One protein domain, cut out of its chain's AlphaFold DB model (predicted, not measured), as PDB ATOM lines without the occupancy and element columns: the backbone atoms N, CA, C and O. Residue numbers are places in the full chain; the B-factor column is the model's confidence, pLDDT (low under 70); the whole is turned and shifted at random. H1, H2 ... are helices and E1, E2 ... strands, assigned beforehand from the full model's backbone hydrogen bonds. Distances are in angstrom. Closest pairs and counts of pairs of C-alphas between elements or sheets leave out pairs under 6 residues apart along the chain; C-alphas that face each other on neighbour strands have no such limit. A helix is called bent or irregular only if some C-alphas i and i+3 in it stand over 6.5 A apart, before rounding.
ATOM      1  N   ASP A 566      42.042 -18.653  36.188       95.19
ATOM      2  CA  ASP A 566      41.359 -19.347  35.095       95.19
ATOM      3  C   ASP A 566      42.251 -20.391  34.395       95.19
ATOM      4  O   ASP A 566      41.795 -21.485  34.075       95.19
ATOM      5  N   HIS A 567      43.539 -20.110  34.193       94.44
ATOM      6  CA  HIS A 567      44.488 -21.094  33.681       94.44
ATOM      7  C   HIS A 567      44.830 -22.143  34.737       94.44
ATOM      8  O   HIS A 567      44.785 -23.333  34.431       94.44
ATOM      9  N   CYS A 568      45.140 -21.734  35.971       95.50
ATOM     10  CA  CYS A 568      45.529 -22.657  37.038       95.50
ATOM     11  C   CYS A 568      44.446 -23.710  37.303       95.50
ATOM     12  O   CYS A 568      44.729 -24.907  37.354       95.50
ATOM     13  N   SER A 569      43.196 -23.268  37.435       95.06
ATOM     14  CA  SER A 569      42.066 -24.152  37.720       95.06
ATOM     15  C   SER A 569      41.644 -24.988  36.508       95.06
ATOM     16  O   SER A 569      41.413 -26.187  36.669       95.06
ATOM     17  N   ALA A 570      41.641 -24.427  35.288       94.00
ATOM     18  CA  ALA A 570      41.387 -25.207  34.074       94.00
ATOM     19  C   ALA A 570      42.429 -26.319  33.879       94.00
ATOM     20  O   ALA A 570      42.063 -27.463  33.617       94.00
ATOM     21  N   ILE A 571      43.719 -26.013  34.054       93.75
ATOM     22  CA  ILE A 571      44.811 -26.986  33.901       93.75
ATOM     23  C   ILE A 571      44.734 -28.071  34.974       93.75
ATOM     24  O   ILE A 571      44.918 -29.246  34.651       93.75
ATOM     25  N   SER A 572      44.429 -27.710  36.223       93.56
ATOM     26  CA  SER A 572      44.229 -28.679  37.307       93.56
ATOM     27  C   SER A 572      43.103 -29.668  36.977       93.56
ATOM     28  O   SER A 572      43.313 -30.887  36.997       93.56
ATOM     29  N   LEU A 573      41.933 -29.150  36.579       92.56
ATOM     30  CA  LEU A 573      40.772 -29.971  36.240       92.56
ATOM     31  C   LEU A 573      41.055 -30.866  35.025       92.56
ATOM     32  O   LEU A 573      40.835 -32.075  35.084       92.56
ATOM     33  N   LEU A 574      41.614 -30.309  33.951       92.19
ATOM     34  CA  LEU A 574      41.957 -31.061  32.741       92.19
ATOM     35  C   LEU A 574      43.019 -32.131  32.992       92.19
ATOM     36  O   LEU A 574      42.891 -33.241  32.484       92.19
ATOM     37  N   SER A 575      44.025 -31.851  33.825       90.44
ATOM     38  CA  SER A 575      45.035 -32.846  34.206       90.44
ATOM     39  C   SER A 575      44.400 -34.049  34.912       90.44
ATOM     40  O   SER A 575      44.766 -35.191  34.638       90.44
ATOM     41  N   SER A 576      43.409 -33.809  35.778       89.38
ATOM     42  CA  SER A 576      42.630 -34.865  36.443       89.38
ATOM     43  C   SER A 576      41.786 -35.678  35.451       89.38
ATOM     44  O   SER A 576      41.741 -36.906  35.536       89.38
ATOM     45  N   LEU A 577      41.162 -35.020  34.467       89.75
ATOM     46  CA  LEU A 577      40.358 -35.678  33.428       89.75
ATOM     47  C   LEU A 577      41.218 -36.510  32.464       89.75
ATOM     48  O   LEU A 577      40.870 -37.651  32.155       89.75
ATOM     49  N   HIS A 578      42.376 -35.991  32.049       87.88
ATOM     50  CA  HIS A 578      43.340 -36.718  31.222       87.88
ATOM     51  C   HIS A 578      43.919 -37.933  31.956       87.88
ATOM     52  O   HIS A 578      44.047 -39.000  31.357       87.88
ATOM     53  N   ALA A 579      44.191 -37.823  33.262       87.62
ATOM     54  CA  ALA A 579      44.618 -38.960  34.082       87.62
ATOM     55  C   ALA A 579      43.557 -40.079  34.149       87.62
ATOM     56  O   ALA A 579      43.903 -41.248  34.308       87.62
ATOM     57  N   ARG A 580      42.273 -39.736  33.981       87.75
ATOM     58  CA  ARG A 580      41.146 -40.682  33.880       87.75
ATOM     59  C   ARG A 580      40.839 -41.116  32.442       87.75
ATOM     60  O   ARG A 580      39.835 -41.786  32.226       87.75
ATOM     61  N   GLN A 581      41.665 -40.723  31.467       84.12
ATOM     62  CA  GLN A 581      41.476 -40.999  30.037       84.12
ATOM     63  C   GLN A 581      40.114 -40.534  29.487       84.12
ATOM     64  O   GLN A 581      39.585 -41.109  28.534       84.12
ATOM     65  N   GLN A 582      39.532 -39.482  30.071       85.06
ATOM     66  CA  GLN A 582      38.288 -38.894  29.576       85.06
ATOM     67  C   GLN A 582      38.591 -37.913  28.443       85.06
ATOM     68  O   GLN A 582      39.459 -37.049  28.570       85.06
ATOM     69  N   ARG A 583      37.860 -38.029  27.331       86.25
ATOM     70  CA  ARG A 583      38.045 -37.150  26.172       86.25
ATOM     71  C   ARG A 583      37.175 -35.906  26.319       86.25
ATOM     72  O   ARG A 583      35.959 -36.023  26.459       86.25
ATOM     73  N   VAL A 584      37.786 -34.725  26.240       90.88
ATOM     74  CA  VAL A 584      37.072 -33.441  26.285       90.88
ATOM     75  C   VAL A 584      36.374 -33.187  24.950       90.88
ATOM     76  O   VAL A 584      37.001 -33.214  23.894       90.88
ATOM     77  N   SER A 585      35.064 -32.943  24.990       90.81
ATOM     78  CA  SER A 585      34.261 -32.568  23.823       90.81
ATOM     79  C   SER A 585      33.939 -31.074  23.797       90.81
ATOM     80  O   SER A 585      33.800 -30.514  22.715       90.81
ATOM     81  N   SER A 586      33.846 -30.402  24.945       93.50
ATOM     82  CA  SER A 586      33.524 -28.972  25.018       93.50
ATOM     83  C   SER A 586      34.203 -28.312  26.215       93.50
ATOM     84  O   SER A 586      34.299 -28.915  27.283       93.50
ATOM     85  N   PHE A 587      34.676 -27.081  26.032       95.06
ATOM     86  CA  PHE A 587      35.253 -26.241  27.076       95.06
ATOM     87  C   PHE A 587      34.685 -24.824  26.971       95.06
ATOM     88  O   PHE A 587      34.867 -24.137  25.960       95.06
ATOM     89  N   THR A 588      34.029 -24.358  28.031       95.69
ATOM     90  CA  THR A 588      33.625 -22.957  28.162       95.69
ATOM     91  C   THR A 588      34.188 -22.349  29.439       95.69
ATOM     92  O   THR A 588      34.268 -23.009  30.474       95.69
ATOM     93  N   SER A 589      34.619 -21.093  29.364       96.31
ATOM     94  CA  SER A 589      35.185 -20.364  30.496       96.31
ATOM     95  C   SER A 589      34.719 -18.917  30.482       96.31
ATOM     96  O   SER A 589      34.939 -18.198  29.506       96.31
ATOM     97  N   PHE A 590      34.079 -18.481  31.562       96.88
ATOM     98  CA  PHE A 590      33.587 -17.119  31.706       96.88
ATOM     99  C   PHE A 590      34.063 -16.504  33.016       96.88
ATOM    100  O   PHE A 590      33.931 -17.113  34.076       96.88
ATOM    101  N   CYS A 591      34.576 -15.277  32.947       96.00
ATOM    102  CA  CYS A 591      35.024 -14.524  34.116       96.00
ATOM    103  C   CYS A 591      34.465 -13.097  34.125       96.00
ATOM    104  O   CYS A 591      34.347 -12.452  33.084       96.00
ATOM    105  N   GLY A 592      34.132 -12.554  35.293       94.00
ATOM    106  CA  GLY A 592      33.784 -11.144  35.432       94.00
ATOM    107  C   GLY A 592      33.996 -10.608  36.839       94.00
ATOM    108  O   GLY A 592      33.590 -11.228  37.817       94.00
ATOM    109  N   GLY A 593      34.602  -9.422  36.919       94.12
ATOM    110  CA  GLY A 593      34.565  -8.562  38.099       94.12
ATOM    111  C   GLY A 593      33.427  -7.556  37.971       94.12
ATOM    112  O   GLY A 593      33.411  -6.789  37.006       94.12
ATOM    113  N   LEU A 594      32.494  -7.592  38.913       94.06
ATOM    114  CA  LEU A 594      31.221  -6.874  38.951       94.06
ATOM    115  C   LEU A 594      31.056  -6.174  40.312       94.06
ATOM    116  O   LEU A 594      31.731  -6.529  41.274       94.06
ATOM    117  N   PRO A 595      30.154  -5.196  40.456       93.56
ATOM    118  CA  PRO A 595      29.668  -4.788  41.775       93.56
ATOM    119  C   PRO A 595      28.933  -5.940  42.463       93.56
ATOM    120  O   PRO A 595      28.326  -6.770  41.783       93.56
ATOM    121  N   ALA A 596      28.956  -5.991  43.797       92.94
ATOM    122  CA  ALA A 596      28.095  -6.924  44.513       92.94
ATOM    123  C   ALA A 596      26.608  -6.594  44.229       92.94
ATOM    124  O   ALA A 596      26.276  -5.408  44.084       92.94
ATOM    125  N   PRO A 597      25.711  -7.596  44.121       90.19
ATOM    126  CA  PRO A 597      24.325  -7.393  43.690       90.19
ATOM    127  C   PRO A 597      23.576  -6.362  44.537       90.19
ATOM    128  O   PRO A 597      22.792  -5.579  44.003       90.19
ATOM    129  N   GLU A 598      23.862  -6.309  45.840       86.75
ATOM    130  CA  GLU A 598      23.286  -5.340  46.763       86.75
ATOM    131  C   GLU A 598      23.583  -3.890  46.361       86.75
ATOM    132  O   GLU A 598      22.716  -3.039  46.495       86.75
ATOM    133  N   HIS A 599      24.739  -3.593  45.766       84.94
ATOM    134  CA  HIS A 599      25.100  -2.230  45.354       84.94
ATOM    135  C   HIS A 599      24.572  -1.852  43.969       84.94
ATOM    136  O   HIS A 599      24.670  -0.697  43.564       84.94
ATOM    137  N   VAL A 600      23.992  -2.815  43.252       78.81
ATOM    138  CA  VAL A 600      23.219  -2.571  42.029       78.81
ATOM    139  C   VAL A 600      21.724  -2.453  42.359       78.81
ATOM    140  O   VAL A 600      21.023  -1.660  41.742       78.81
ATOM    141  N   GLN A 601      21.237  -3.207  43.354       65.19
ATOM    142  CA  GLN A 601      19.813  -3.311  43.704       65.19
ATOM    143  C   GLN A 601      19.357  -2.353  44.825       65.19
ATOM    144  O   GLN A 601      18.238  -1.853  44.768       65.19
ATOM    145  N   GLN A 602      20.180  -2.059  45.843       49.81
ATOM    146  CA  GLN A 602      19.781  -1.224  46.996       49.81
ATOM    147  C   GLN A 602      19.601   0.257  46.648       49.81
ATOM    148  O   GLN A 602      18.795   0.931  47.289       49.81
ATOM    149  N   GLN A 603      20.286   0.773  45.623       49.56
ATOM    150  CA  GLN A 603      20.095   2.169  45.210       49.56
ATOM    151  C   GLN A 603      18.676   2.421  44.671       49.56
ATOM    152  O   GLN A 603      18.114   3.482  44.938       49.56
ATOM    153  N   GLN A 604      18.031   1.404  44.079       44.88
ATOM    154  CA  GLN A 604      16.617   1.475  43.686       44.88
ATOM    155  C   GLN A 604      15.675   1.636  44.895       44.88
ATOM    156  O   GLN A 604      14.617   2.246  44.770       44.88
ATOM    157  N   GLN A 605      16.046   1.123  46.076       40.75
ATOM    158  CA  GLN A 605      15.217   1.200  47.289       40.75
ATOM    159  C   GLN A 605      15.394   2.513  48.065       40.75
ATOM    160  O   GLN A 605      14.487   2.914  48.789       40.75
ATOM    161  N   GLN A 606      16.526   3.206  47.907       45.81
ATOM    162  CA  GLN A 606      16.814   4.483  48.582       45.81
ATOM    163  C   GLN A 606      16.410   5.716  47.761       45.81
ATOM    164  O   GLN A 606      16.775   6.836  48.114       45.81
ATOM    165  N   GLY A 607      15.669   5.526  46.664       43.06
ATOM    166  CA  GLY A 607      15.300   6.619  45.774       43.06
ATOM    167  C   GLY A 607      16.532   7.294  45.175       43.06
ATOM    168  O   GLY A 607      16.594   8.511  45.169       43.06
ATOM    169  N   GLN A 608      17.531   6.535  44.725       48.62
ATOM    170  CA  GLN A 608      18.560   7.005  43.793       48.62
ATOM    171  C   GLN A 608      18.341   6.265  42.463       48.62
ATOM    172  O   GLN A 608      17.933   5.103  42.468       48.62
ATOM    173  N   GLY A 609      18.528   6.943  41.326       56.50
ATOM    174  CA  GLY A 609      18.292   6.351  40.002       56.50
ATOM    175  C   GLY A 609      19.123   5.081  39.766       56.50
ATOM    176  O   GLY A 609      20.161   4.881  40.396       56.50
ATOM    177  N   GLU A 610      18.668   4.206  38.863       67.94
ATOM    178  CA  GLU A 610      19.394   2.979  38.511       67.94
ATOM    179  C   GLU A 610      20.798   3.315  37.970       67.94
ATOM    180  O   GLU A 610      20.941   4.156  37.083       67.94
ATOM    181  N   ILE A 611      21.842   2.661  38.499       82.19
ATOM    182  CA  ILE A 611      23.225   2.882  38.049       82.19
ATOM    183  C   ILE A 611      23.351   2.455  36.580       82.19
ATOM    184  O   ILE A 611      23.176   1.264  36.279       82.19
ATOM    185  N   PRO A 612      23.746   3.359  35.663       81.44
ATOM    186  CA  PRO A 612      23.977   2.994  34.273       81.44
ATOM    187  C   PRO A 612      25.011   1.876  34.142       81.44
ATOM    188  O   PRO A 612      25.962   1.790  34.917       81.44
ATOM    189  N   LEU A 613      24.837   1.004  33.145       89.50
ATOM    190  CA  LEU A 613      25.669  -0.186  32.890       89.50
ATOM    191  C   LEU A 613      25.661  -1.256  33.995       89.50
ATOM    192  O   LEU A 613      26.229  -2.326  33.770       89.50
ATOM    193  N   LYS A 614      25.069  -1.005  35.175       92.12
ATOM    194  CA  LYS A 614      25.143  -1.905  36.343       92.12
ATOM    195  C   LYS A 614      26.590  -2.307  36.661       92.12
ATOM    196  O   LYS A 614      26.869  -3.432  37.068       92.12
ATOM    197  N   TYR A 615      27.539  -1.404  36.421       92.56
ATOM    198  CA  TYR A 615      28.970  -1.684  36.489       92.56
ATOM    199  C   TYR A 615      29.690  -0.588  37.265       92.56
ATOM    200  O   TYR A 615      29.374   0.587  37.118       92.56
ATOM    201  N   LYS A 616      30.688  -0.977  38.060       91.25
ATOM    202  CA  LYS A 616      31.612  -0.060  38.730       91.25
ATOM    203  C   LYS A 616      33.041  -0.502  38.475       91.25
ATOM    204  O   LYS A 616      33.320  -1.689  38.302       91.25
ATOM    205  N   PHE A 617      33.949   0.459  38.429       86.94
ATOM    206  CA  PHE A 617      35.329   0.219  38.034       86.94
ATOM    207  C   PHE A 617      36.216  -0.018  39.255       86.94
ATOM    208  O   PHE A 617      36.468   0.888  40.044       86.94
ATOM    209  N   SER A 618      36.717  -1.249  39.387       75.19
ATOM    210  CA  SER A 618      37.768  -1.644  40.341       75.19
ATOM    211  C   SER A 618      39.172  -1.656  39.712       75.19
ATOM    212  O   SER A 618      40.156  -2.010  40.361       75.19
ATOM    213  N   TRP A 619      39.266  -1.279  38.433       75.31
ATOM    214  CA  TRP A 619      40.479  -1.165  37.621       75.31
ATOM    215  C   TRP A 619      40.266  -0.128  36.500       75.31
ATOM    216  O   TRP A 619      39.182   0.437  36.378       75.31
ATOM    217  N   SER A 620      41.294   0.166  35.693       79.31
ATOM    218  CA  SER A 620      41.250   1.245  34.686       79.31
ATOM    219  C   SER A 620      40.061   1.127  33.702       79.31
ATOM    220  O   SER A 620      40.033   0.182  32.906       79.31
ATOM    221  N   PRO A 621      39.132   2.110  33.650       87.56
ATOM    222  CA  PRO A 621      37.992   2.075  32.726       87.56
ATOM    223  C   PRO A 621      38.397   2.008  31.257       87.56
ATOM    224  O   PRO A 621      37.755   1.332  30.456       87.56
ATOM    225  N   ARG A 622      39.519   2.647  30.907       86.06
ATOM    226  CA  ARG A 622      40.054   2.667  29.544       86.06
ATOM    227  C   ARG A 622      40.292   1.263  28.989       86.06
ATOM    228  O   ARG A 622      40.082   1.038  27.797       86.06
ATOM    229  N   GLY A 623      40.713   0.325  29.840       83.56
ATOM    230  CA  GLY A 623      40.938  -1.059  29.439       83.56
ATOM    231  C   GLY A 623      39.639  -1.849  29.239       83.56
ATOM    232  O   GLY A 623      39.573  -2.635  28.297       83.56
ATOM    233  N   VAL A 624      38.587  -1.589  30.031       86.75
ATOM    234  CA  VAL A 624      37.238  -2.150  29.796       86.75
ATOM    235  C   VAL A 624      36.690  -1.662  28.457       86.75
ATOM    236  O   VAL A 624      36.201  -2.466  27.665       86.75
ATOM    237  N   LEU A 625      36.813  -0.359  28.183       90.75
ATOM    238  CA  LEU A 625      36.352   0.244  26.931       90.75
ATOM    239  C   LEU A 625      37.117  -0.311  25.721       90.75
ATOM    240  O   LEU A 625      36.496  -0.671  24.728       90.75
ATOM    241  N   SER A 626      38.445  -0.467  25.814       87.94
ATOM    242  CA  SER A 626      39.233  -1.156  24.776       87.94
ATOM    243  C   SER A 626      38.792  -2.601  24.570       87.94
ATOM    244  O   SER A 626      38.725  -3.068  23.437       87.94
ATOM    245  N   ALA A 627      38.513  -3.334  25.654       85.38
ATOM    246  CA  ALA A 627      38.109  -4.733  25.561       85.38
ATOM    247  C   ALA A 627      36.798  -4.897  24.780       85.38
ATOM    248  O   ALA A 627      36.669  -5.839  24.003       85.38
ATOM    249  N   ALA A 628      35.887  -3.930  24.908       86.94
ATOM    250  CA  ALA A 628      34.626  -3.857  24.175       86.94
ATOM    251  C   ALA A 628      34.775  -3.571  22.659       86.94
ATOM    252  O   ALA A 628      33.782  -3.570  21.925       86.94
ATOM    253  N   LEU A 629      35.999  -3.313  22.182       88.00
ATOM    254  CA  LEU A 629      36.330  -3.109  20.766       88.00
ATOM    255  C   LEU A 629      37.087  -4.295  20.153       88.00
ATOM    256  O   LEU A 629      37.315  -4.313  18.943       88.00
ATOM    257  N   ASN A 630      37.489  -5.281  20.958       88.31
ATOM    258  CA  ASN A 630      38.248  -6.421  20.465       88.31
ATOM    259  C   ASN A 630      37.350  -7.363  19.656       88.31
ATOM    260  O   ASN A 630      36.254  -7.713  20.087       88.31
ATOM    261  N   ARG A 631      37.856  -7.832  18.510       92.56
ATOM    262  CA  ARG A 631      37.264  -8.975  17.801       92.56
ATOM    263  C   ARG A 631      37.281 -10.227  18.677       92.56
ATOM    264  O   ARG A 631      38.177 -10.381  19.516       92.56
ATOM    265  N   ALA A 632      36.340 -11.130  18.432       93.12
ATOM    266  CA  ALA A 632      36.271 -12.419  19.104       93.12
ATOM    267  C   ALA A 632      36.250 -13.570  18.094       93.12
ATOM    268  O   ALA A 632      35.573 -13.485  17.075       93.12
ATOM    269  N   LYS A 633      36.964 -14.657  18.380       95.19
ATOM    270  CA  LYS A 633      36.984 -15.876  17.568       95.19
ATOM    271  C   LYS A 633      36.893 -17.095  18.470       95.19
ATOM    272  O   LYS A 633      37.632 -17.201  19.442       95.19
ATOM    273  N   PHE A 634      35.966 -18.001  18.189       95.00
ATOM    274  CA  PHE A 634      35.722 -19.168  19.036       95.00
ATOM    275  C   PHE A 634      35.060 -20.298  18.252       95.00
ATOM    276  O   PHE A 634      34.516 -20.078  17.171       95.00
ATOM    277  N   LYS A 635      35.085 -21.517  18.799       94.88
ATOM    278  CA  LYS A 635      34.365 -22.661  18.227       94.88
ATOM    279  C   LYS A 635      33.112 -22.924  19.053       94.88
ATOM    280  O   LYS A 635      33.193 -22.973  20.275       94.88
ATOM    281  N   LEU A 636      31.960 -23.082  18.413       93.44
ATOM    282  CA  LEU A 636      30.702 -23.393  19.090       93.44
ATOM    283  C   LEU A 636      29.840 -24.284  18.193       93.44
ATOM    284  O   LEU A 636      29.561 -23.923  17.047       93.44
ATOM    285  N   GLY A 637      29.431 -25.443  18.712       89.50
ATOM    286  CA  GLY A 637      28.593 -26.399  17.977       89.50
ATOM    287  C   GLY A 637      29.265 -26.964  16.726       89.50
ATOM    288  O   GLY A 637      28.624 -27.111  15.692       89.50
ATOM    289  N   GLY A 638      30.575 -27.203  16.777       90.06
ATOM    290  CA  GLY A 638      31.363 -27.721  15.658       90.06
ATOM    291  C   GLY A 638      31.820 -26.663  14.648       90.06
ATOM    292  O   GLY A 638      32.735 -26.935  13.876       90.06
ATOM    293  N   SER A 639      31.265 -25.448  14.690       91.56
ATOM    294  CA  SER A 639      31.586 -24.369  13.746       91.56
ATOM    295  C   SER A 639      32.464 -23.292  14.381       91.56
ATOM    296  O   SER A 639      32.301 -22.961  15.557       91.56
ATOM    297  N   VAL A 640      33.396 -22.734  13.606       94.19
ATOM    298  CA  VAL A 640      34.198 -21.573  14.020       94.19
ATOM    299  C   VAL A 640      33.415 -20.301  13.722       94.19
ATOM    300  O   VAL A 640      32.956 -20.099  12.602       94.19
ATOM    301  N   HIS A 641      33.293 -19.442  14.727       92.44
ATOM    302  CA  HIS A 641      32.627 -18.150  14.646       92.44
ATOM    303  C   HIS A 641      33.656 -17.044  14.847       92.44
ATOM    304  O   HIS A 641      34.461 -17.109  15.777       92.44
ATOM    305  N   GLU A 642      33.606 -16.021  14.001       94.31
ATOM    306  CA  GLU A 642      34.428 -14.817  14.109       94.31
ATOM    307  C   GLU A 642      33.493 -13.604  14.159       94.31
ATOM    308  O   GLU A 642      32.657 -13.422  13.280       94.31
ATOM    309  N   ILE A 643      33.592 -12.827  15.238       90.75
ATOM    310  CA  ILE A 643      32.829 -11.601  15.455       90.75
ATOM    311  C   ILE A 643      33.790 -10.430  15.316       90.75
ATOM    312  O   ILE A 643      34.773 -10.317  16.058       90.75
ATOM    313  N   GLU A 644      33.475  -9.532  14.393       90.38
ATOM    314  CA  GLU A 644      34.213  -8.291  14.220       90.38
ATOM    315  C   GLU A 644      34.137  -7.419  15.475       90.38
ATOM    316  O   GLU A 644      33.127  -7.372  16.181       90.38
ATOM    317  N   GLY A 645      35.196  -6.644  15.724       85.75
ATOM    318  CA  GLY A 645      35.261  -5.769  16.895       85.75
ATOM    319  C   GLY A 645      34.086  -4.792  16.972       85.75
ATOM    320  O   GLY A 645      33.660  -4.426  18.064       85.75
ATOM    321  N   LYS A 646      33.499  -4.399  15.830       83.06
ATOM    322  CA  LYS A 646      32.307  -3.537  15.757       83.06
ATOM    323  C   LYS A 646      31.041  -4.201  16.334       83.06
ATOM    324  O   LYS A 646      30.283  -3.507  17.015       83.06
ATOM    325  N   ASP A 647      30.901  -5.518  16.183       87.06
ATOM    326  CA  ASP A 647      29.689  -6.295  16.480       87.06
ATOM    327  C   ASP A 647      29.767  -7.104  17.791       87.06
ATOM    328  O   ASP A 647      28.747  -7.607  18.255       87.06
ATOM    329  N   VAL A 648      30.929  -7.166  18.459       89.12
ATOM    330  CA  VAL A 648      31.140  -7.979  19.682       89.12
ATOM    331  C   VAL A 648      30.134  -7.712  20.814       89.12
ATOM    332  O   VAL A 648      29.731  -8.634  21.515       89.12
ATOM    333  N   LEU A 649      29.681  -6.465  20.970       89.88
ATOM    334  CA  LEU A 649      28.672  -6.079  21.967       89.88
ATOM    335  C   LEU A 649      27.232  -6.363  21.511       89.88
ATOM    336  O   LEU A 649      26.329  -6.474  22.331       89.88
ATOM    337  N   LYS A 650      27.004  -6.449  20.200       87.06
ATOM    338  CA  LYS A 650      25.691  -6.726  19.607       87.06
ATOM    339  C   LYS A 650      25.406  -8.226  19.577       87.06
ATOM    340  O   LYS A 650      24.266  -8.643  19.746       87.06
ATOM    341  N   GLU A 651      26.450  -9.023  19.383       87.12
ATOM    342  CA  GLU A 651      26.402 -10.482  19.308       87.12
ATOM    343  C   GLU A 651      26.795 -11.170  20.629       87.12
ATOM    344  O   GLU A 651      27.274 -12.306  20.629       87.12
ATOM    345  N   GLY A 652      26.599 -10.486  21.761       87.31
ATOM    346  CA  GLY A 652      26.765 -11.070  23.092       87.31
ATOM    347  C   GLY A 652      25.754 -12.186  23.389       87.31
ATOM    348  O   GLY A 652      24.773 -12.396  22.675       87.31
ATOM    349  N   PHE A 653      25.988 -12.903  24.482       92.38
ATOM    350  CA  PHE A 653      25.137 -13.967  25.000       92.38
ATOM    351  C   PHE A 653      24.199 -13.396  26.077       92.38
ATOM    352  O   PHE A 653      24.651 -13.151  27.195       92.38
ATOM    353  N   PRO A 654      22.906 -13.167  25.786       89.19
ATOM    354  CA  PRO A 654      21.999 -12.466  26.703       89.19
ATOM    355  C   PRO A 654      21.677 -13.257  27.979       89.19
ATOM    356  O   PRO A 654      21.338 -12.661  28.998       89.19
ATOM    357  N   GLU A 655      21.790 -14.587  27.932       91.50
ATOM    358  CA  GLU A 655      21.552 -15.484  29.066       91.50
ATOM    359  C   GLU A 655      22.777 -16.378  29.290       91.50
ATOM    360  O   GLU A 655      23.100 -17.238  28.462       91.50
ATOM    361  N   LEU A 656      23.456 -16.187  30.423       93.69
ATOM    362  CA  LEU A 656      24.619 -16.973  30.828       93.69
ATOM    363  C   LEU A 656      24.334 -17.727  32.147       93.69
ATOM    364  O   LEU A 656      24.396 -17.118  33.219       93.69
ATOM    365  N   PRO A 657      24.042 -19.045  32.109       92.25
ATOM    366  CA  PRO A 657      23.582 -19.817  33.268       92.25
ATOM    367  C   PRO A 657      24.738 -20.295  34.167       92.25
ATOM    368  O   PRO A 657      24.871 -21.481  34.451       92.25
ATOM    369  N   VAL A 658      25.590 -19.371  34.616       90.62
ATOM    370  CA  VAL A 658      26.732 -19.657  35.516       90.62
ATOM    371  C   VAL A 658      26.405 -19.421  36.996       90.62
ATOM    372  O   VAL A 658      27.228 -19.677  37.872       90.62
ATOM    373  N   SER A 659      25.202 -18.923  37.293       87.88
ATOM    374  CA  SER A 659      24.679 -18.721  38.644       87.88
ATOM    375  C   SER A 659      23.195 -19.079  38.685       87.88
ATOM    376  O   SER A 659      22.448 -18.723  37.778       87.88
ATOM    377  N   GLU A 660      22.760 -19.745  39.756       82.25
ATOM    378  CA  GLU A 660      21.339 -20.046  39.997       82.25
ATOM    379  C   GLU A 660      20.581 -18.840  40.584       82.25
ATOM    380  O   GLU A 660      19.355 -18.793  40.543       82.25
ATOM    381  N   VAL A 661      21.308 -17.849  41.114       86.31
ATOM    382  CA  VAL A 661      20.739 -16.685  41.817       86.31
ATOM    383  C   VAL A 661      20.847 -15.409  40.982       86.31
ATOM    384  O   VAL A 661      19.952 -14.566  41.014       86.31
ATOM    385  N   LEU A 662      21.939 -15.245  40.229       90.38
ATOM    386  CA  LEU A 662      22.208 -14.029  39.464       90.38
ATOM    387  C   LEU A 662      21.876 -14.215  37.987       90.38
ATOM    388  O   LEU A 662      22.345 -15.149  37.343       90.38
ATOM    389  N   LYS A 663      21.131 -13.257  37.429       92.81
ATOM    390  CA  LYS A 663      20.966 -13.127  35.978       92.81
ATOM    391  C   LYS A 663      22.191 -12.435  35.401       92.81
ATOM    392  O   LYS A 663      22.532 -11.336  35.841       92.81
ATOM    393  N   LEU A 664      22.831 -13.075  34.431       95.50
ATOM    394  CA  LEU A 664      24.097 -12.643  33.847       95.50
ATOM    395  C   LEU A 664      24.039 -12.750  32.322       95.50
ATOM    396  O   LEU A 664      23.372 -13.632  31.781       95.50
ATOM    397  N   GLU A 665      24.772 -11.867  31.654       95.69
ATOM    398  CA  GLU A 665      25.054 -11.921  30.220       95.69
ATOM    399  C   GLU A 665      26.554 -12.186  29.993       95.69
ATOM    400  O   GLU A 665      27.399 -11.887  30.844       95.69
ATOM    401  N   GLY A 666      26.889 -12.774  28.848       94.94
ATOM    402  CA  GLY A 666      28.252 -13.099  28.444       94.94
ATOM    403  C   GLY A 666      28.683 -12.328  27.201       94.94
ATOM    404  O   GLY A 666      27.897 -12.120  26.285       94.94
ATOM    405  N   ILE A 667      29.955 -11.956  27.117       94.50
ATOM    406  CA  ILE A 667      30.565 -11.346  25.927       94.50
ATOM    407  C   ILE A 667      31.737 -12.229  25.509       94.50
ATOM    408  O   ILE A 667      32.576 -12.556  26.343       94.50
ATOM    409  N   ALA A 668      31.811 -12.639  24.244       92.44
ATOM    410  CA  ALA A 668      32.941 -13.435  23.764       92.44
ATOM    411  C   ALA A 668      34.256 -12.633  23.845       92.44
ATOM    412  O   ALA A 668      34.281 -11.442  23.538       92.44
ATOM    413  N   ASN A 669      35.350 -13.278  24.258       86.75
ATOM    414  CA  ASN A 669      36.617 -12.604  24.545       86.75
ATOM    415  C   ASN A 669      37.740 -13.089  23.617       86.75
ATOM    416  O   ASN A 669      38.164 -14.239  23.719       86.75
ATOM    417  N   ARG A 670      38.276 -12.184  22.779       86.50
ATOM    418  CA  ARG A 670      39.469 -12.405  21.931       86.50
ATOM    419  C   ARG A 670      39.396 -13.734  21.158       86.50
ATOM    420  O   ARG A 670      38.319 -14.181  20.781       86.50
ATOM    421  N   ASP A 671      40.541 -14.338  20.860       91.69
ATOM    422  CA  ASP A 671      40.624 -15.634  20.199       91.69
ATOM    423  C   ASP A 671      40.714 -16.762  21.236       91.69
ATOM    424  O   ASP A 671      41.657 -16.823  22.028       91.69
ATOM    425  N   SER A 672      39.716 -17.642  21.235       93.19
ATOM    426  CA  SER A 672      39.643 -18.822  22.096       93.19
ATOM    427  C   SER A 672      40.369 -20.032  21.500       93.19
ATOM    428  O   SER A 672      40.707 -20.945  22.243       93.19
ATOM    429  N   LEU A 673      40.628 -20.069  20.187       93.00
ATOM    430  CA  LEU A 673      41.165 -21.259  19.513       93.00
ATOM    431  C   LEU A 673      42.579 -21.667  19.968       93.00
ATOM    432  O   LEU A 673      42.798 -22.868  20.141       93.00
ATOM    433  N   PRO A 674      43.524 -20.736  20.234       90.62
ATOM    434  CA  PRO A 674      44.860 -21.092  20.721       90.62
ATOM    435  C   PRO A 674      44.853 -21.878  22.040       90.62
ATOM    436  O   PRO A 674      45.783 -22.633  22.316       90.62
ATOM    437  N   TYR A 675      43.786 -21.753  22.836       90.06
ATOM    438  CA  TYR A 675      43.669 -22.456  24.111       90.06
ATOM    439  C   TYR A 675      43.501 -23.969  23.966       90.06
ATOM    440  O   TYR A 675      43.752 -24.682  24.932       90.06
ATOM    441  N   ALA A 676      43.149 -24.482  22.781       90.69
ATOM    442  CA  ALA A 676      43.158 -25.924  22.539       90.69
ATOM    443  C   ALA A 676      44.561 -26.520  22.721       90.69
ATOM    444  O   ALA A 676      44.704 -27.568  23.345       90.69
ATOM    445  N   GLU A 677      45.591 -25.820  22.237       88.12
ATOM    446  CA  GLU A 677      46.985 -26.219  22.423       88.12
ATOM    447  C   GLU A 677      47.455 -25.916  23.850       88.12
ATOM    448  O   GLU A 677      48.000 -26.796  24.511       88.12
ATOM    449  N   THR A 678      47.173 -24.710  24.366       86.81
ATOM    450  CA  THR A 678      47.579 -24.299  25.728       86.81
ATOM    451  C   THR A 678      47.079 -25.254  26.813       86.81
ATOM    452  O   THR A 678      47.779 -25.497  27.792       86.81
ATOM    453  N   TYR A 679      45.877 -25.800  26.642       89.88
ATOM    454  CA  TYR A 679      45.247 -26.710  27.593       89.88
ATOM    455  C   TYR A 679      45.308 -28.185  27.175       89.88
ATOM    456  O   TYR A 679      44.702 -29.028  27.833       89.88
ATOM    457  N   ALA A 680      46.026 -28.502  26.092       87.75
ATOM    458  CA  ALA A 680      46.148 -29.852  25.548       87.75
ATOM    459  C   ALA A 680      44.792 -30.566  25.349       87.75
ATOM    460  O   ALA A 680      44.659 -31.750  25.641       87.75
ATOM    461  N   LEU A 681      43.782 -29.856  24.831       86.19
ATOM    462  CA  LEU A 681      42.416 -30.375  24.636       86.19
ATOM    463  C   LEU A 681      42.289 -31.379  23.472       86.19
ATOM    464  O   LEU A 681      41.201 -31.895  23.220       86.19
ATOM    465  N   GLY A 682      43.376 -31.642  22.745       83.00
ATOM    466  CA  GLY A 682      43.395 -32.485  21.551       83.00
ATOM    467  C   GLY A 682      43.188 -31.701  20.253       83.00
ATOM    468  O   GLY A 682      43.392 -30.487  20.190       83.00
ATOM    469  N   ASN A 683      42.821 -32.409  19.182       84.38
ATOM    470  CA  ASN A 683      42.627 -31.800  17.870       84.38
ATOM    471  C   ASN A 683      41.411 -30.863  17.890       84.38
ATOM    472  O   ASN A 683      40.291 -31.290  18.171       84.38
ATOM    473  N   ILE A 684      41.608 -29.595  17.512       85.25
ATOM    474  CA  ILE A 684      40.535 -28.592  17.466       85.25
ATOM    475  C   ILE A 684      39.344 -29.034  16.610       85.25
ATOM    476  O   ILE A 684      38.220 -28.614  16.875       85.25
ATOM    477  N   ASN A 685      39.549 -29.895  15.608       84.00
ATOM    478  CA  ASN A 685      38.476 -30.419  14.763       84.00
ATOM    479  C   ASN A 685      37.528 -31.358  15.524       84.00
ATOM    480  O   ASN A 685      36.335 -31.362  15.232       84.00
ATOM    481  N   GLU A 686      38.027 -32.068  16.535       84.81
ATOM    482  CA  GLU A 686      37.275 -33.032  17.348       84.81
ATOM    483  C   GLU A 686      36.549 -32.382  18.537       84.81
ATOM    484  O   GLU A 686      35.612 -32.959  19.092       84.81
ATOM    485  N   ILE A 687      36.958 -31.168  18.916       89.94
ATOM    486  CA  ILE A 687      36.313 -30.376  19.966       89.94
ATOM    487  C   ILE A 687      35.030 -29.755  19.402       89.94
ATOM    488  O   ILE A 687      35.062 -29.058  18.388       89.94
ATOM    489  N   ARG A 688      33.889 -29.967  20.058       92.00
ATOM    490  CA  ARG A 688      32.591 -29.380  19.696       92.00
ATOM    491  C   ARG A 688      32.577 -27.876  19.948       92.00
ATOM    492  O   ARG A 688      32.237 -27.116  19.039       92.00
ATOM    493  N   SER A 689      32.985 -27.447  21.140       94.06
ATOM    494  CA  SER A 689      32.948 -26.036  21.536       94.06
ATOM    495  C   SER A 689      34.163 -25.639  22.374       94.06
ATOM    496  O   SER A 689      34.611 -26.386  23.237       94.06
ATOM    497  N   LEU A 690      34.695 -24.451  22.105       95.44
ATOM    498  CA  LEU A 690      35.804 -23.824  22.815       95.44
ATOM    499  C   LEU A 690      35.539 -22.319  22.873       95.44
ATOM    500  O   LEU A 690      35.766 -21.613  21.886       95.44
ATOM    501  N   VAL A 691      35.028 -21.848  24.014       95.06
ATOM    502  CA  VAL A 691      34.589 -20.456  24.199       95.06
ATOM    503  C   VAL A 691      35.152 -19.878  25.491       95.06
ATOM    504  O   VAL A 691      34.886 -20.391  26.575       95.06
ATOM    505  N   ARG A 692      35.877 -18.764  25.387       94.44
ATOM    506  CA  ARG A 692      36.207 -17.897  26.523       94.44
ATOM    507  C   ARG A 692      35.420 -16.594  26.427       94.44
ATOM    508  O   ARG A 692      35.234 -16.045  25.337       94.44
ATOM    509  N   GLY A 693      34.965 -16.085  27.563       94.06
ATOM    510  CA  GLY A 693      34.145 -14.883  27.595       94.06
ATOM    511  C   GLY A 693      34.190 -14.123  28.909       94.06
ATOM    512  O   GLY A 693      34.766 -14.545  29.907       94.06
ATOM    513  N   THR A 694      33.567 -12.956  28.889       94.62
ATOM    514  CA  THR A 694      33.467 -12.040  30.015       94.62
ATOM    515  C   THR A 694      32.028 -11.962  30.509       94.62
ATOM    516  O   THR A 694      31.106 -11.876  29.704       94.62
ATOM    517  N   ILE A 695      31.837 -11.965  31.826       95.69
ATOM    518  CA  ILE A 695      30.524 -11.892  32.481       95.69
ATOM    519  C   ILE A 695      30.150 -10.430  32.743       95.69
ATOM    520  O   ILE A 695      30.978  -9.648  33.228       95.69
ATOM    521  N   ARG A 696      28.897 -10.058  32.467       95.38
ATOM    522  CA  ARG A 696      28.285  -8.767  32.820       95.38
ATOM    523  C   ARG A 696      26.862  -8.949  33.346       95.38
ATOM    524  O   ARG A 696      26.279 -10.025  33.230       95.38
ATOM    525  N   TYR A 697      26.311  -7.895  33.946       94.81
ATOM    526  CA  TYR A 697      24.885  -7.851  34.254       94.81
ATOM    527  C   TYR A 697      24.065  -7.518  32.996       94.81
ATOM    528  O   TYR A 697      24.546  -6.755  32.153       94.81
ATOM    529  N   PRO A 698      22.828  -8.040  32.883       92.38
ATOM    530  CA  PRO A 698      21.956  -7.793  31.743       92.38
ATOM    531  C   PRO A 698      21.756  -6.302  31.445       92.38
ATOM    532  O   PRO A 698      21.403  -5.526  32.341       92.38
ATOM    533  N   GLY A 699      21.943  -5.934  30.177       89.94
ATOM    534  CA  GLY A 699      21.790  -4.571  29.655       89.94
ATOM    535  C   GLY A 699      23.119  -3.865  29.371       89.94
ATOM    536  O   GLY A 699      23.151  -2.927  28.572       89.94
ATOM    537  N   PHE A 700      24.228  -4.353  29.941       93.44
ATOM    538  CA  PHE A 700      25.555  -3.765  29.749       93.44
ATOM    539  C   PHE A 700      25.951  -3.710  28.268       93.44
ATOM    540  O   PHE A 700      26.334  -2.651  27.771       93.44
ATOM    541  N   ARG A 822      31.223  -3.081  48.042       91.12
ATOM    542  CA  ARG A 822      32.052  -4.249  47.734       91.12
ATOM    543  C   ARG A 822      31.835  -4.712  46.298       91.12
ATOM    544  O   ARG A 822      30.760  -4.568  45.716       91.12
ATOM    545  N   ASP A 823      32.878  -5.265  45.705       94.31
ATOM    546  CA  ASP A 823      32.833  -5.917  44.402       94.31
ATOM    547  C   ASP A 823      32.671  -7.437  44.543       94.31
ATOM    548  O   ASP A 823      32.688  -8.008  45.636       94.31
ATOM    549  N   LEU A 824      32.483  -8.080  43.400       95.06
ATOM    550  CA  LEU A 824      32.199  -9.488  43.221       95.06
ATOM    551  C   LEU A 824      33.002  -9.988  42.021       95.06
ATOM    552  O   LEU A 824      32.920  -9.425  40.933       95.06
ATOM    553  N   VAL A 825      33.753 -11.067  42.194       96.25
ATOM    554  CA  VAL A 825      34.373 -11.815  41.099       96.25
ATOM    555  C   VAL A 825      33.641 -13.137  40.940       96.25
ATOM    556  O   VAL A 825      33.472 -13.867  41.915       96.25
ATOM    557  N   ILE A 826      33.238 -13.441  39.707       96.44
ATOM    558  CA  ILE A 826      32.730 -14.751  39.300       96.44
ATOM    559  C   ILE A 826      33.654 -15.290  38.210       96.44
ATOM    560  O   ILE A 826      33.910 -14.608  37.220       96.44
ATOM    561  N   LEU A 827      34.132 -16.515  38.381       97.12
ATOM    562  CA  LEU A 827      34.832 -17.297  37.366       97.12
ATOM    563  C   LEU A 827      34.163 -18.669  37.291       97.12
ATOM    564  O   LEU A 827      33.922 -19.288  38.324       97.12
ATOM    565  N   HIS A 828      33.854 -19.135  36.088       96.69
ATOM    566  CA  HIS A 828      33.196 -20.418  35.871       96.69
ATOM    567  C   HIS A 828      33.780 -21.134  34.656       96.69
ATOM    568  O   HIS A 828      33.839 -20.564  33.565       96.69
ATOM    569  N   HIS A 829      34.151 -22.397  34.847       96.00
ATOM    570  CA  HIS A 829      34.508 -23.339  33.793       96.00
ATOM    571  C   HIS A 829      33.428 -24.408  33.669       96.00
ATOM    572  O   HIS A 829      33.006 -24.957  34.686       96.00
ATOM    573  N   GLU A 830      33.047 -24.746  32.440       95.38
ATOM    574  CA  GLU A 830      32.240 -25.924  32.114       95.38
ATOM    575  C   GLU A 830      33.011 -26.771  31.096       95.38
ATOM    576  O   GLU A 830      33.310 -26.308  29.991       95.38
ATOM    577  N   ILE A 831      33.343 -28.003  31.478       94.62
ATOM    578  CA  ILE A 831      34.044 -28.977  30.643       94.62
ATOM    579  C   ILE A 831      33.129 -30.173  30.434       94.62
ATOM    580  O   ILE A 831      32.731 -30.835  31.391       94.62
ATOM    581  N   VAL A 832      32.814 -30.470  29.181       92.75
ATOM    582  CA  VAL A 832      32.038 -31.654  28.814       92.75
ATOM    583  C   VAL A 832      33.003 -32.733  28.356       92.75
ATOM    584  O   VAL A 832      33.853 -32.486  27.497       92.75
ATOM    585  N   THR A 833      32.881 -33.927  28.929       90.44
ATOM    586  CA  THR A 833      33.655 -35.099  28.522       90.44
ATOM    587  C   THR A 833      32.748 -36.227  28.051       90.44
ATOM    588  O   THR A 833      31.601 -36.349  28.484       90.44
ATOM    589  N   ALA A 834      33.280 -37.055  27.157       80.75
ATOM    590  CA  ALA A 834      32.666 -38.305  26.730       80.75
ATOM    591  C   ALA A 834      33.538 -39.487  27.180       80.75
ATOM    592  O   ALA A 834      34.773 -39.401  27.165       80.75
ATOM    593  N   SER A 835      32.903 -40.598  27.566       64.62
ATOM    594  CA  SER A 835      33.614 -41.833  27.910       64.62
ATOM    595  C   SER A 835      34.335 -42.404  26.682       64.62
ATOM    596  O   SER A 835      33.755 -42.509  25.602       64.62
ATOM    597  N   ALA A 836      35.602 -42.795  26.839       55.22
ATOM    598  CA  ALA A 836      36.393 -43.436  25.784       55.22
ATOM    599  C   ALA A 836      35.966 -44.897  25.508       55.22
ATOM    600  O   ALA A 836      36.440 -45.517  24.554       55.22
ATOM    601  N   HIS A 837      35.077 -45.468  26.328       46.12
ATOM    602  CA  HIS A 837      34.558 -46.830  26.188       46.12
ATOM    603  C   HIS A 837      33.046 -46.800  25.962       46.12
ATOM    604  O   HIS A 837      32.268 -46.776  26.911       46.12
ATOM    605  N   GLY A 838      32.644 -46.776  24.690       41.28
ATOM    606  CA  GLY A 838      31.233 -46.782  24.301       41.28
ATOM    607  C   GLY A 838      30.983 -46.560  22.811       41.28
ATOM    608  O   GLY A 838      30.001 -45.926  22.450       41.28
ATOM    609  N   PRO A 846      24.972 -40.072  23.308       63.34
ATOM    610  CA  PRO A 846      26.034 -40.535  24.191       63.34
ATOM    611  C   PRO A 846      25.944 -39.853  25.560       63.34
ATOM    612  O   PRO A 846      25.678 -38.654  25.662       63.34
ATOM    613  N   GLU A 847      26.174 -40.631  26.617       72.25
ATOM    614  CA  GLU A 847      26.196 -40.137  27.992       72.25
ATOM    615  C   GLU A 847      27.417 -39.221  28.188       72.25
ATOM    616  O   GLU A 847      28.569 -39.654  28.093       72.25
ATOM    617  N   GLU A 848      27.164 -37.927  28.404       85.69
ATOM    618  CA  GLU A 848      28.198 -36.907  28.585       85.69
ATOM    619  C   GLU A 848      28.296 -36.496  30.059       85.69
ATOM    620  O   GLU A 848      27.295 -36.353  30.772       85.69
ATOM    621  N   HIS A 849      29.525 -36.287  30.530       89.56
ATOM    622  CA  HIS A 849      29.798 -35.822  31.886       89.56
ATOM    623  C   HIS A 849      30.175 -34.342  31.842       89.56
ATOM    624  O   HIS A 849      31.153 -33.958  31.198       89.56
ATOM    625  N   VAL A 850      29.418 -33.510  32.552       91.44
ATOM    626  CA  VAL A 850      29.681 -32.078  32.708       91.44
ATOM    627  C   VAL A 850      30.412 -31.847  34.018       91.44
ATOM    628  O   VAL A 850      29.867 -32.080  35.097       91.44
ATOM    629  N   HIS A 851      31.639 -31.360  33.911       93.69
ATOM    630  CA  HIS A 851      32.483 -30.945  35.019       93.69
ATOM    631  C   HIS A 851      32.468 -29.423  35.096       93.69
ATOM    632  O   HIS A 851      32.853 -28.748  34.142       93.69
ATOM    633  N   SER A 852      32.032 -28.874  36.224       92.81
ATOM    634  CA  SER A 852      32.027 -27.432  36.456       92.81
ATOM    635  C   SER A 852      33.027 -27.057  37.537       92.81
ATOM    636  O   SER A 852      33.028 -27.710  38.579       92.81
ATOM    637  N   ALA A 853      33.773 -25.971  37.362       94.50
ATOM    638  CA  ALA A 853      34.593 -25.376  38.414       94.50
ATOM    639  C   ALA A 853      34.250 -23.889  38.542       94.50
ATOM    640  O   ALA A 853      34.364 -23.145  37.572       94.50
ATOM    641  N   SER A 854      33.794 -23.463  39.723       95.00
ATOM    642  CA  SER A 854      33.305 -22.099  39.956       95.00
ATOM    643  C   SER A 854      34.016 -21.425  41.121       95.00
ATOM    644  O   SER A 854      34.140 -22.008  42.195       95.00
ATOM    645  N   LEU A 855      34.390 -20.165  40.942       96.38
ATOM    646  CA  LEU A 855      34.892 -19.283  41.988       96.38
ATOM    647  C   LEU A 855      33.980 -18.065  42.092       96.38
ATOM    648  O   LEU A 855      33.759 -17.364  41.107       96.38
ATOM    649  N   THR A 856      33.500 -17.804  43.305       95.69
ATOM    650  CA  THR A 856      32.681 -16.635  43.632       95.69
ATOM    651  C   THR A 856      33.278 -15.950  44.848       95.69
ATOM    652  O   THR A 856      33.269 -16.514  45.941       95.69
ATOM    653  N   VAL A 857      33.801 -14.740  44.668       95.56
ATOM    654  CA  VAL A 857      34.533 -14.009  45.710       95.56
ATOM    655  C   VAL A 857      33.958 -12.616  45.856       95.56
ATOM    656  O   VAL A 857      33.865 -11.880  44.880       95.56
ATOM    657  N   TYR A 858      33.631 -12.235  47.087       94.62
ATOM    658  CA  TYR A 858      33.248 -10.870  47.432       94.62
ATOM    659  C   TYR A 858      34.438 -10.092  47.996       94.62
ATOM    660  O   TYR A 858      35.317 -10.652  48.668       94.62
ATOM    661  N   GLY A 859      34.445  -8.786  47.739       92.06
ATOM    662  CA  GLY A 859      35.326  -7.850  48.417       92.06
ATOM    663  C   GLY A 859      35.095  -7.890  49.926       92.06
ATOM    664  O   GLY A 859      34.031  -8.280  50.412       92.06
ATOM    665  N   ASN A 860      36.113  -7.506  50.682       88.50
ATOM    666  CA  ASN A 860      36.021  -7.333  52.126       88.50
ATOM    667  C   ASN A 860      36.467  -5.917  52.510       88.50
ATOM    668  O   ASN A 860      36.821  -5.114  51.650       88.50
ATOM    669  N   GLU A 861      36.467  -5.611  53.805       82.81
ATOM    670  CA  GLU A 861      36.849  -4.289  54.325       82.81
ATOM    671  C   GLU A 861      38.298  -3.891  53.985       82.81
ATOM    672  O   GLU A 861      38.630  -2.709  53.969       82.81
ATOM    673  N   ARG A 862      39.171  -4.870  53.705       82.62
ATOM    674  CA  ARG A 862      40.611  -4.661  53.480       82.62
ATOM    675  C   ARG A 862      40.989  -4.527  52.003       82.62
ATOM    676  O   ARG A 862      41.994  -3.878  51.692       82.62
ATOM    677  N   ALA A 863      40.262  -5.203  51.112       88.69
ATOM    678  CA  ALA A 863      40.540  -5.243  49.680       88.69
ATOM    679  C   ALA A 863      39.332  -5.721  48.855       88.69
ATOM    680  O   ALA A 863      38.540  -6.563  49.285       88.69
ATOM    681  N   SER A 864      39.263  -5.240  47.615       92.50
ATOM    682  CA  SER A 864      38.295  -5.693  46.617       92.50
ATOM    683  C   SER A 864      38.547  -7.155  46.205       92.50
ATOM    684  O   SER A 864      39.683  -7.637  46.240       92.50
ATOM    685  N   ALA A 865      37.502  -7.879  45.804       94.75
ATOM    686  CA  ALA A 865      37.579  -9.206  45.207       94.75
ATOM    687  C   ALA A 865      38.543  -9.212  44.022       94.75
ATOM    688  O   ALA A 865      39.376 -10.110  43.934       94.75
ATOM    689  N   ARG A 916      35.046 -24.240  43.636       92.25
ATOM    690  CA  ARG A 916      33.970 -25.211  43.868       92.25
ATOM    691  C   ARG A 916      33.757 -26.059  42.627       92.25
ATOM    692  O   ARG A 916      33.295 -25.550  41.604       92.25
ATOM    693  N   GLU A 917      34.062 -27.344  42.733       92.00
ATOM    694  CA  GLU A 917      33.891 -28.303  41.643       92.00
ATOM    695  C   GLU A 917      32.581 -29.094  41.771       92.00
ATOM    696  O   GLU A 917      32.134 -29.420  42.871       92.00
ATOM    697  N   SER A 918      31.945 -29.412  40.642       89.81
ATOM    698  CA  SER A 918      30.775 -30.297  40.592       89.81
ATOM    699  C   SER A 918      30.772 -31.133  39.315       89.81
ATOM    700  O   SER A 918      31.333 -30.719  38.299       89.81
ATOM    701  N   VAL A 919      30.156 -32.317  39.364       89.75
ATOM    702  CA  VAL A 919      30.022 -33.220  38.214       89.75
ATOM    703  C   VAL A 919      28.558 -33.604  38.052       89.75
ATOM    704  O   VAL A 919      27.912 -34.004  39.022       89.75
ATOM    705  N   ARG A 920      28.028 -33.477  36.836       87.00
ATOM    706  CA  ARG A 920      26.655 -33.857  36.485       87.00
ATOM    707  C   ARG A 920      26.671 -34.699  35.214       87.00
ATOM    708  O   ARG A 920      27.393 -34.381  34.276       87.00
ATOM    709  N   VAL A 921      25.858 -35.748  35.176       83.00
ATOM    710  CA  VAL A 921      25.643 -36.548  33.965       83.00
ATOM    711  C   VAL A 921      24.442 -35.970  33.227       83.00
ATOM    712  O   VAL A 921      23.389 -35.758  33.829       83.00
ATOM    713  N   VAL A 922      24.599 -35.670  31.941       78.88
ATOM    714  CA  VAL A 922      23.541 -35.074  31.114       78.88
ATOM    715  C   VAL A 922      23.500 -35.703  29.728       78.88
ATOM    716  O   VAL A 922      24.515 -36.130  29.186       78.88
ATOM    717  N   LYS A 923      22.302 -35.701  29.136       68.06
ATOM    718  CA  LYS A 923      22.089 -36.033  27.724       68.06
ATOM    719  C   LYS A 923      22.113 -34.747  26.877       68.06
ATOM    720  O   LYS A 923      21.473 -33.742  27.221       68.06
ATOM    721  N   GLY A 924      22.926 -34.747  25.822       63.78
ATOM    722  CA  GLY A 924      22.919 -33.719  24.776       63.78
ATOM    723  C   GLY A 924      23.714 -32.427  25.029       63.78
ATOM    724  O   GLY A 924      23.362 -31.409  24.439       63.78
ATOM    725  N   GLY A 925      24.742 -32.403  25.888       69.44
ATOM    726  CA  GLY A 925      25.645 -31.243  26.041       69.44
ATOM    727  C   GLY A 925      25.537 -30.434  27.332       69.44
ATOM    728  O   GLY A 925      24.579 -30.575  28.101       69.44
ATOM    729  N   GLY A 926      26.539 -29.569  27.538       79.19
ATOM    730  CA  GLY A 926      26.681 -28.691  28.704       79.19
ATOM    731  C   GLY A 926      25.574 -27.638  28.818       79.19
ATOM    732  O   GLY A 926      24.948 -27.259  27.826       79.19
ATOM    733  N   VAL A 927      25.299 -27.178  30.041       85.44
ATOM    734  CA  VAL A 927      24.224 -26.212  30.322       85.44
ATOM    735  C   VAL A 927      24.583 -24.847  29.741       85.44
ATOM    736  O   VAL A 927      23.754 -24.220  29.075       85.44
ATOM    737  N   VAL A 928      25.828 -24.410  29.943       88.69
ATOM    738  CA  VAL A 928      26.342 -23.164  29.369       88.69
ATOM    739  C   VAL A 928      26.399 -23.295  27.852       88.69
ATOM    740  O   VAL A 928      25.822 -22.463  27.155       88.69
ATOM    741  N   GLU A 929      26.998 -24.370  27.331       90.31
ATOM    742  CA  GLU A 929      27.104 -24.615  25.886       90.31
ATOM    743  C   GLU A 929      25.751 -24.529  25.154       90.31
ATOM    744  O   GLU A 929      25.638 -23.836  24.138       90.31
ATOM    745  N   LYS A 930      24.704 -25.175  25.686       89.88
ATOM    746  CA  LYS A 930      23.342 -25.121  25.126       89.88
ATOM    747  C   LYS A 930      22.790 -23.696  25.079       89.88
ATOM    748  O   LYS A 930      22.181 -23.312  24.078       89.88
ATOM    749  N   SER A 931      23.015 -22.902  26.128       90.62
ATOM    750  CA  SER A 931      22.581 -21.499  26.162       90.62
ATOM    751  C   SER A 931      23.269 -20.669  25.075       90.62
ATOM    752  O   SER A 931      22.613 -19.927  24.338       90.62
ATOM    753  N   LEU A 932      24.583 -20.854  24.900       91.69
ATOM    754  CA  LEU A 932      25.353 -20.156  23.864       91.69
ATOM    755  C   LEU A 932      24.867 -20.526  22.453       91.69
ATOM    756  O   LEU A 932      24.718 -19.648  21.599       91.69
ATOM    757  N   LEU A 933      24.580 -21.809  22.208       90.62
ATOM    758  CA  LEU A 933      24.032 -22.283  20.931       90.62
ATOM    759  C   LEU A 933      22.669 -21.658  20.632       90.62
ATOM    760  O   LEU A 933      22.462 -21.124  19.539       90.62
ATOM    761  N   LYS A 934      21.764 -21.650  21.616       89.88
ATOM    762  CA  LYS A 934      20.440 -21.023  21.502       89.88
ATOM    763  C   LYS A 934      20.549 -19.534  21.158       89.88
ATOM    764  O   LYS A 934      19.849 -19.054  20.261       89.88
ATOM    765  N   ALA A 935      21.448 -18.809  21.826       87.56
ATOM    766  CA  ALA A 935      21.697 -17.396  21.545       87.56
ATOM    767  C   ALA A 935      22.160 -17.178  20.093       87.56
ATOM    768  O   ALA A 935      21.636 -16.307  19.397       87.56
ATOM    769  N   ARG A 936      23.076 -18.018  19.591       87.62
ATOM    770  CA  ARG A 936      23.541 -17.940  18.198       87.62
ATOM    771  C   ARG A 936      22.455 -18.256  17.178       87.62
ATOM    772  O   ARG A 936      22.311 -17.508  16.216       87.62
ATOM    773  N   MET A 937      21.666 -19.307  17.388       86.31
ATOM    774  CA  MET A 937      20.558 -19.643  16.485       86.31
ATOM    775  C   MET A 937      19.541 -18.500  16.392       86.31
ATOM    776  O   MET A 937      19.067 -18.181  15.305       86.31
ATOM    777  N   THR A 938      19.266 -17.835  17.517       86.56
ATOM    778  CA  THR A 938      18.364 -16.674  17.574       86.56
ATOM    779  C   THR A 938      18.911 -15.495  16.764       86.56
ATOM    780  O   THR A 938      18.167 -14.868  16.012       86.56
ATOM    781  N   LEU A 939      20.218 -15.216  16.858       83.50
ATOM    782  CA  LEU A 939      20.874 -14.168  16.068       83.50
ATOM    783  C   LEU A 939      20.822 -14.461  14.562       83.50
ATOM    784  O   LEU A 939      20.492 -13.569  13.781       83.50
ATOM    785  N   VAL A 940      21.098 -15.705  14.156       81.19
ATOM    786  CA  VAL A 940      21.036 -16.123  12.746       81.19
ATOM    787  C   VAL A 940      19.610 -16.002  12.203       81.19
ATOM    788  O   VAL A 940      19.417 -15.453  11.120       81.19
ATOM    789  N   ALA A 941      18.606 -16.435  12.970       79.44
ATOM    790  CA  ALA A 941      17.201 -16.301  12.589       79.44
ATOM    791  C   ALA A 941      16.779 -14.826  12.444       79.44
ATOM    792  O   ALA A 941      16.133 -14.463  11.464       79.44
ATOM    793  N   ALA A 942      17.197 -13.957  13.371       78.12
ATOM    794  CA  ALA A 942      16.925 -12.521  13.301       78.12
ATOM    795  C   ALA A 942      17.625 -11.834  12.116       78.12
ATOM    796  O   ALA A 942      17.062 -10.919  11.520       78.12
ATOM    797  N   ALA A 943      18.842 -12.259  11.762       75.62
ATOM    798  CA  ALA A 943      19.549 -11.753  10.586       75.62
ATOM    799  C   ALA A 943      18.859 -12.188   9.283       75.62
ATOM    800  O   ALA A 943      18.649 -11.356   8.403       75.62
TER     801      ALA A 943
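This is residues 566 to 700, 822 to 838, 846 to 865 and 916 to 943 of the 948 residues of an uncharacterized protein of Phlebia centrifuga (UniProt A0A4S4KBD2). A long, twisted and curled sheet of six strands makes the body, with helix H1 packed over one face above E6 and E7. A small hairpin of E2 and E3 sits beside E5 and E4 at one end of the strand row, and the last helix, H5, touches the sheet near its start and then runs away from it. The printed part has 200 residues, with five named helices and eight named strands in the order H1 E1 H2 H3 E2 E3 E4 H4 E5 E6 E7 E8 H5. The large sheet has the order E4 E5 E1 E6 E7 E8 and is mixed, and the class is mixed, helices and strands. The whole is compact, with a radius of gyration of the C-alphas of 17.6 A and spans of 60 by 41 by 28 A.

H1 covers residues 566 to 579, 19.9 A long, and its first C-alpha lies at (41.359, -19.347, 35.095). E1, the longest strand by residues, covers residues 583 to 595 and measures 36.9 A. H2 is residues 597 to 605, and H3 is residues 621 to 627. E2 is residues 632 to 636 and E3 residues 639 to 643. E4 is residues 665 to 668, H4 residues 675 to 678, and E5 residues 689 to 696, 21.1 A long. E6 covers residues 823 to 834, 36.9 A, with C-alpha 823 at (32.833, -5.917, 44.402), and E7 covers residues 847 to 858, 35.8 A. E8 is residues 916 to 923, 22.8 A. H5 covers residues 927 to 943, 24.9 A, and ends with C-alpha 943 at (19.549, -11.753, 10.586).

H1 and the large sheet make two layers, a helix on one face of a sheet. H1 has a height over the sheet of 8.8 A, lies over E6 and E7, and runs along the strands, at 22 degrees to E6 on the local plane. Its closest C-alphas to E6 are those of Ala 570 and His 829, 7.1 A apart. E1 and E6 are antiparallel, with N 588 and O 830 2.9 A apart. E6 and E7 are antiparallel, with N 829 and O 853 at 2.8 A. E7 and the edge strand E8 are antiparallel, with N 850 and O 920 at 2.8 A. On the other side of E1, E5 is parallel to it, with N 589 and O 691 at 2.9 A. E5 bends by 51 degrees at residue 692, and the edge strand E4 is antiparallel to it, with N 667 and O 694 at 2.8 A. E2 and E3 form an antiparallel hairpin, with N 634 and O 641 at 3.0 A. E2 touches E5, where the closest C-alphas, those of Leu 636 and Ser 689, are 4.2 A apart. H5 only grazes the large sheet, with residues 927 to 933, and H4 only grazes it with residues 675 to 676. H2 only just is on the sheet, with 5 pairs of C-alphas within 10 A, and only grazes it with residues 597 to 600. H3 is not on it. Every O i to N i+4 pair is within hydrogen-bond range in H1, H3 and H5; H4 is too short for such a pair. H2 has 2 of 5, beside 4 of 6 O i to N i+3 pairs, and is only just irregular, with C-alphas 600 and 603 6.51 A apart.

The two C-alphas farthest apart are those of Gly 607 and His 837, at 60.1 A. Residues 604 to 609 and 620 to 625 stand free; of these, 621 to 625 belong to H3. The links H2 to H3 and E3 to E4 are long, with 15 and 21 residues. Three cuts leave out residues 701 to 821, 839 to 845 and 866 to 915, with C-alpha gaps of 19.1 A, 8.1 A and 16.5 A. The mean pLDDT of the printed part is 86.7; residues 601 to 610, 835 to 838, 846 and 923 to 925 are under 70.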